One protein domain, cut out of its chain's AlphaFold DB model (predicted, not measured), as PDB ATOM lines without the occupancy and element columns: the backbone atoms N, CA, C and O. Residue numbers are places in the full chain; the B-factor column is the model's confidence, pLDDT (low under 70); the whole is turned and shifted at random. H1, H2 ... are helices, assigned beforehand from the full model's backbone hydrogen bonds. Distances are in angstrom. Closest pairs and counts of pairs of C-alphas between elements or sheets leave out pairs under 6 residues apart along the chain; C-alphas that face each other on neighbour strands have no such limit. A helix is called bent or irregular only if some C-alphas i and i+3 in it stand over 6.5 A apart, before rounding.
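Overview. This is residues 201 to 248 of the 254 residues of an uncharacterized protein of Marinobacter adhaerens (UniProt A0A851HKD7). Three helices pack in a small triangle: the longest, H1, has H3 side by side with it and running the same way, while the short H2 runs back between them along the chain and closes the triangle only loosely on the side of H1. H2 and H3 make a helical hairpin, and a short tail, residues 246 to 248, folds back after H3. The printed part has 48 residues with three named helices, in the order H1, H2, H3, and no named strand; the class is all helix. The whole is compact, with a radius of gyration of the C-alphas of 9.7 A, and its rounded outline spans 25 by 18 by 18 A.

Along the chain. H1 is the longest helix, residues 201 to 216, 16 residues and 21.7 A from first to last C-alpha. It begins at C-alpha 201, (26.790, -90.166, 9.302), and ends at C-alpha 216, (9.820, -99.850, -0.248). H3 is residues 233 to 245, 13 residues and 16.7 A long, with C-alpha 245 at (15.939, -91.147, -3.318). H2 is the shortest, residues 220 to 227, 10.2 A from first to last C-alpha. No helix is bent or irregular.

Arrangement. H1 and H3 touch, with 14 pairs of C-alphas within 8 A. Their closest C-alphas are those of Tyr 205 and Thr 237, 5.3 A apart. They run the same way at a shallow tilt of 23 degrees. H3 also touches H2, with which it forms a hairpin; their closest C-alphas, those of Leu 227 and Lys 236, are 5.8 A apart. H2 and H3 run opposite ways at a steep tilt of 42 degrees. H1 and H2 are close but not clearly touching, with 2 pairs of C-alphas within 8 A, the closest being those of Gln 213 and Phe 220 at 6.5 A. These two run opposite ways at a shallow tilt of 29 degrees. In H1 and H3 every O i to N i+4 pair is within hydrogen-bond range, while in H2 it is 2 of 4.

Size, cuts and confidence. The two C-alphas farthest apart are those of His 215 and Glu 231, 25.2 A, and the first and last printed C-alphas, Trp 201 and Asp 248, are 15.4 A apart. The printed part has no cut. The links from H1 to H2, with 3 residues, and from H2 to H3, with 5 residues, are both tight. The mean pLDDT of the printed part is 86.9, and no printed residue is under 70; the mean for H2 is 80, against 92 for H1 and 89 for H3.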
ATOM      1  N   TRP A 201      27.061 -89.477  10.562       86.56
ATOM      2  CA  TRP A 201      26.790 -90.166   9.302       86.56
ATOM      3  C   TRP A 201      26.062 -91.494   9.491       86.56
ATOM      4  O   TRP A 201      25.186 -91.811   8.688       86.56
ATOM      5  N   GLU A 202      26.377 -92.248  10.543       87.44
ATOM      6  CA  GLU A 202      25.731 -93.524  10.852       87.44
ATOM      7  C   GLU A 202      24.237 -93.334  11.139       87.44
ATOM      8  O   GLU A 202      23.389 -93.994  10.540       87.44
ATOM      9  N   GLU A 203      23.886 -92.366  11.987       91.12
ATOM     10  CA  GLU A 203      22.491 -92.078  12.309       91.12
ATOM     11  C   GLU A 203      21.715 -91.503  11.120       91.12
ATOM     12  O   GLU A 203      20.522 -91.792  10.970       91.12
ATOM     13  N   LEU A 204      22.363 -90.693  10.275       93.31
ATOM     14  CA  LEU A 204      21.752 -90.207   9.038       93.31
ATOM     15  C   LEU A 204      21.489 -91.365   8.070       93.31
ATOM     16  O   LEU A 204      20.388 -91.463   7.521       93.31
ATOM     17  N   TYR A 205      22.466 -92.254   7.889       92.69
ATOM     18  CA  TYR A 205      22.322 -93.457   7.076       92.69
ATOM     19  C   TYR A 205      21.154 -94.318   7.566       92.69
ATOM     20  O   TYR A 205      20.260 -94.644   6.781       92.69
ATOM     21  N   ASP A 206      21.101 -94.612   8.865       93.50
ATOM     22  CA  ASP A 206      20.037 -95.410   9.477       93.50
ATOM     23  C   ASP A 206      18.665 -94.746   9.329       93.50
ATOM     24  O   ASP A 206      17.668 -95.410   9.030       93.50
ATOM     25  N   GLN A 207      18.598 -93.420   9.476       95.69
ATOM     26  CA  GLN A 207      17.373 -92.667   9.231       95.69
ATOM     27  C   GLN A 207      16.919 -92.793   7.771       95.69
ATOM     28  O   GLN A 207      15.742 -93.064   7.514       95.69
ATOM     29  N   MET A 208      17.825 -92.618   6.808       95.19
ATOM     30  CA  MET A 208      17.516 -92.766   5.383       95.19
ATOM     31  C   MET A 208      17.081 -94.193   5.049       95.19
ATOM     32  O   MET A 208      16.124 -94.392   4.294       95.19
ATOM     33  N   LEU A 209      17.737 -95.184   5.649       93.62
ATOM     34  CA  LEU A 209      17.413 -96.591   5.481       93.62
ATOM     35  C   LEU A 209      16.025 -96.914   6.034       93.62
ATOM     36  O   LEU A 209      15.222 -97.548   5.345       93.62
ATOM     37  N   TYR A 210      15.704 -96.404   7.224       94.31
ATOM     38  CA  TYR A 210      14.372 -96.498   7.815       94.31
ATOM     39  C   TYR A 210      13.308 -95.881   6.900       94.31
ATOM     40  O   TYR A 210      12.272 -96.502   6.634       94.31
ATOM     41  N   VAL A 211      13.559 -94.670   6.384       95.38
ATOM     42  CA  VAL A 211      12.645 -94.012   5.442       95.38
ATOM     43  C   VAL A 211      12.437 -94.891   4.211       95.38
ATOM     44  O   VAL A 211      11.288 -95.115   3.825       95.38
ATOM     45  N   PHE A 212      13.514 -95.419   3.630       93.06
ATOM     46  CA  PHE A 212      13.436 -96.278   2.456       93.06
ATOM     47  C   PHE A 212      12.635 -97.554   2.722       93.06
ATOM     48  O   PHE A 212      11.649 -97.805   2.033       93.06
ATOM     49  N   GLN A 213      12.982 -98.318   3.757       91.62
ATOM     50  CA  GLN A 213      12.323 -99.584   4.091       91.62
ATOM     51  C   GLN A 213      10.832 -99.414   4.409       91.62
ATOM     52  O   GLN A 213      10.026-100.280   4.065       91.62
ATOM     53  N   LYS A 214      10.444 -98.285   5.018       92.00
ATOM     54  CA  LYS A 214       9.040 -97.982   5.321       92.00
ATOM     55  C   LYS A 214       8.185 -97.816   4.065       92.00
ATOM     56  O   LYS A 214       7.007 -98.164   4.086       92.00
ATOM     57  N   HIS A 215       8.754 -97.274   2.989       90.56
ATOM     58  CA  HIS A 215       8.036 -97.055   1.730       90.56
ATOM     59  C   HIS A 215       8.270 -98.184   0.720       90.56
ATOM     60  O   HIS A 215       7.371 -98.500  -0.060       90.56
ATOM     61  N   ASP A 216       9.435 -98.832   0.731       86.44
ATOM     62  CA  ASP A 216       9.820 -99.850  -0.248       86.44
ATOM     63  C   ASP A 216      10.587-101.048   0.333       86.44
ATOM     64  O   ASP A 216      11.696-101.384  -0.082       86.44
ATOM     65  N   SER A 217       9.953-101.756   1.270       80.31
ATOM     66  CA  SER A 217      10.509-102.966   1.890       80.31
ATOM     67  C   SER A 217      10.907-104.058   0.884       80.31
ATOM     68  O   SER A 217      11.911-104.738   1.080       80.31
ATOM     69  N   LEU A 218      10.164-104.206  -0.220       80.56
ATOM     70  CA  LEU A 218      10.446-105.194  -1.270       80.56
ATOM     71  C   LEU A 218      11.664-104.821  -2.132       80.56
ATOM     72  O   LEU A 218      12.359-105.709  -2.627       80.56
ATOM     73  N   GLY A 219      11.936-103.523  -2.311       78.81
ATOM     74  CA  GLY A 219      13.087-103.025  -3.070       78.81
ATOM     75  C   GLY A 219      14.421-103.191  -2.337       78.81
ATOM     76  O   GLY A 219      15.477-103.239  -2.974       78.81
ATOM     77  N   PHE A 220      14.380-103.351  -1.011       79.62
ATOM     78  CA  PHE A 220      15.566-103.357  -0.155       79.62
ATOM     79  C   PHE A 220      16.576-104.452  -0.483       79.62
ATOM     80  O   PHE A 220      17.760-104.154  -0.572       79.62
ATOM     81  N   GLY A 221      16.138-105.680  -0.769       77.31
ATOM     82  CA  GLY A 221      17.072-106.778  -1.046       77.31
ATOM     83  C   GLY A 221      17.932-106.588  -2.305       77.31
ATOM     84  O   GLY A 221      18.989-107.202  -2.423       77.31
ATOM     85  N   LYS A 222      17.495-105.755  -3.262       79.62
ATOM     86  CA  LYS A 222      18.322-105.378  -4.422       79.62
ATOM     87  C   LYS A 222      19.268-104.239  -4.076       79.62
ATOM     88  O   LYS A 222      20.420-104.280  -4.484       79.62
ATOM     89  N   LEU A 223      18.771-103.243  -3.344       82.94
ATOM     90  CA  LEU A 223      19.540-102.071  -2.949       82.94
ATOM     91  C   LEU A 223      20.673-102.427  -1.980       82.94
ATOM     92  O   LEU A 223      21.778-101.930  -2.162       82.94
ATOM     93  N   SER A 224      20.421-103.308  -1.005       80.19
ATOM     94  CA  SER A 224      21.403-103.683   0.019       80.19
ATOM     95  C   SER A 224      22.691-104.214  -0.604       80.19
ATOM     96  O   SER A 224      23.764-103.781  -0.221       80.19
ATOM     97  N   ARG A 225      22.590-105.018  -1.671       79.81
ATOM     98  CA  ARG A 225      23.759-105.549  -2.392       79.81
ATOM     99  C   ARG A 225      24.696-104.463  -2.917       79.81
ATOM    100  O   ARG A 225      25.892-104.680  -2.921       79.81
ATOM    101  N   TYR A 226      24.157-103.322  -3.347       78.44
ATOM    102  CA  TYR A 226      24.960-102.192  -3.827       78.44
ATOM    103  C   TYR A 226      25.522-101.330  -2.692       78.44
ATOM    104  O   TYR A 226      26.440-100.552  -2.925       78.44
ATOM    105  N   LEU A 227      24.931-101.407  -1.498       82.19
ATOM    106  CA  LEU A 227      25.378-100.661  -0.323       82.19
ATOM    107  C   LEU A 227      26.411-101.452   0.480       82.19
ATOM    108  O   LEU A 227      27.301-100.848   1.061       82.19
ATOM    109  N   ASP A 228      26.303-102.780   0.503       78.69
ATOM    110  CA  ASP A 228      27.186-103.670   1.262       78.69
ATOM    111  C   ASP A 228      28.629-103.676   0.715       78.69
ATOM    112  O   ASP A 228      29.544-104.052   1.440       78.69
ATOM    113  N   GLU A 229      28.836-103.233  -0.533       74.38
ATOM    114  CA  GLU A 229      30.151-103.150  -1.191       74.38
ATOM    115  C   GLU A 229      31.047-102.031  -0.632       74.38
ATOM    116  O   GLU A 229      32.262-102.181  -0.619       74.38
ATOM    117  N   ASP A 230      30.493-100.923  -0.128       74.25
ATOM    118  CA  ASP A 230      31.311 -99.836   0.426       74.25
ATOM    119  C   ASP A 230      31.549-100.023   1.918       74.25
ATOM    120  O   ASP A 230      30.608-100.199   2.675       74.25
ATOM    121  N   GLU A 231      32.764 -99.856   2.420       77.44
ATOM    122  CA  GLU A 231      32.974 -99.845   3.878       77.44
ATOM    123  C   GLU A 231      32.768 -98.453   4.498       77.44
ATOM    124  O   GLU A 231      32.423 -98.332   5.671       77.44
ATOM    125  N   ASN A 232      32.898 -97.385   3.704       83.69
ATOM    126  CA  ASN A 232      32.805 -96.007   4.178       83.69
ATOM    127  C   ASN A 232      31.340 -95.534   4.301       83.69
ATOM    128  O   ASN A 232      30.606 -95.455   3.316       83.69
ATOM    129  N   VAL A 233      30.914 -95.158   5.512       83.94
ATOM    130  CA  VAL A 233      29.532 -94.722   5.787       83.94
ATOM    131  C   VAL A 233      29.117 -93.475   4.997       83.94
ATOM    132  O   VAL A 233      27.960 -93.353   4.594       83.94
ATOM    133  N   ILE A 234      30.049 -92.567   4.697       84.69
ATOM    134  CA  ILE A 234      29.771 -91.340   3.941       84.69
ATOM    135  C   ILE A 234      29.431 -91.696   2.489       84.69
ATOM    136  O   ILE A 234      28.419 -91.233   1.952       84.69
ATOM    137  N   THR A 235      30.235 -92.559   1.854       83.12
ATOM    138  CA  THR A 235      29.975 -93.006   0.475       83.12
ATOM    139  C   THR A 235      28.725 -93.878   0.403       83.12
ATOM    140  O   THR A 235      27.909 -93.666  -0.497       83.12
ATOM    141  N   LYS A 236      28.499 -94.764   1.387       87.44
ATOM    142  CA  LYS A 236      27.244 -95.523   1.546       87.44
ATOM    143  C   LYS A 236      26.025 -94.611   1.611       87.44
ATOM    144  O   LYS A 236      25.052 -94.833   0.893       87.44
ATOM    145  N   THR A 237      26.078 -93.563   2.434       89.62
ATOM    146  CA  THR A 237      24.981 -92.595   2.601       89.62
ATOM    147  C   THR A 237      24.705 -91.845   1.303       89.62
ATOM    148  O   THR A 237      23.554 -91.745   0.871       89.62
ATOM    149  N   ALA A 238      25.756 -91.386   0.620       87.88
ATOM    150  CA  ALA A 238      25.628 -90.717  -0.671       87.88
ATOM    151  C   ALA A 238      25.053 -91.653  -1.756       87.88
ATOM    152  O   ALA A 238      24.144 -91.261  -2.495       87.88
ATOM    153  N   LYS A 239      25.498 -92.917  -1.816       88.19
ATOM    154  CA  LYS A 239      24.937 -93.926  -2.731       88.19
ATOM    155  C   LYS A 239      23.484 -94.250  -2.401       88.19
ATOM    156  O   LYS A 239      22.669 -94.313  -3.320       88.19
ATOM    157  N   LEU A 240      23.125 -94.395  -1.124       91.38
ATOM    158  CA  LEU A 240      21.737 -94.582  -0.696       91.38
ATOM    159  C   LEU A 240      20.870 -93.395  -1.140       91.38
ATOM    160  O   LEU A 240      19.819 -93.606  -1.747       91.38
ATOM    161  N   SER A 241      21.336 -92.159  -0.936       92.56
ATOM    162  CA  SER A 241      20.677 -90.947  -1.442       92.56
ATOM    163  C   SER A 241      20.411 -91.037  -2.947       92.56
ATOM    164  O   SER A 241      19.283 -90.843  -3.415       92.56
ATOM    165  N   ARG A 242      21.434 -91.397  -3.726       89.94
ATOM    166  CA  ARG A 242      21.325 -91.447  -5.182       89.94
ATOM    167  C   ARG A 242      20.415 -92.576  -5.662       89.94
ATOM    168  O   ARG A 242      19.553 -92.344  -6.505       89.94
ATOM    169  N   LEU A 243      20.604 -93.789  -5.152       89.31
ATOM    170  CA  LEU A 243      19.936 -94.992  -5.653       89.31
ATOM    171  C   LEU A 243      18.487 -95.105  -5.168       89.31
ATOM    172  O   LEU A 243      17.617 -95.475  -5.953       89.31
ATOM    173  N   ALA A 244      18.216 -94.771  -3.904       90.38
ATOM    174  CA  ALA A 244      16.872 -94.870  -3.337       90.38
ATOM    175  C   ALA A 244      16.051 -93.592  -3.539       90.38
ATOM    176  O   ALA A 244      14.879 -93.654  -3.918       90.38
ATOM    177  N   PHE A 245      16.654 -92.426  -3.302       92.94
ATOM    178  CA  PHE A 245      15.939 -91.147  -3.318       92.94
ATOM    179  C   PHE A 245      16.090 -90.406  -4.651       92.94
ATOM    180  O   PHE A 245      15.295 -89.514  -4.944       92.94
ATOM    181  N   GLY A 246      17.053 -90.787  -5.499       91.38
ATOM    182  CA  GLY A 246      17.382 -90.051  -6.724       91.38
ATOM    183  C   GLY A 246      17.852 -88.628  -6.442       91.38
ATOM    184  O   GLY A 246      17.560 -87.731  -7.232       91.38
ATOM    185  N   ALA A 247      18.476 -88.410  -5.286       93.62
ATOM    186  CA  ALA A 247      18.948 -87.108  -4.847       93.62
ATOM    187  C   ALA A 247      20.467 -87.136  -4.678       93.62
ATOM    188  O   ALA A 247      21.020 -88.099  -4.144       93.62
ATOM    189  N   ASP A 248      21.123 -86.066  -5.106       92.12
ATOM    190  CA  ASP A 248      22.531 -85.833  -4.818       92.12
ATOM    191  C   ASP A 248      22.652 -85.158  -3.452       92.12
ATOM    192  O   ASP A 248      21.866 -84.270  -3.115       92.12
TER     193      ASP A 248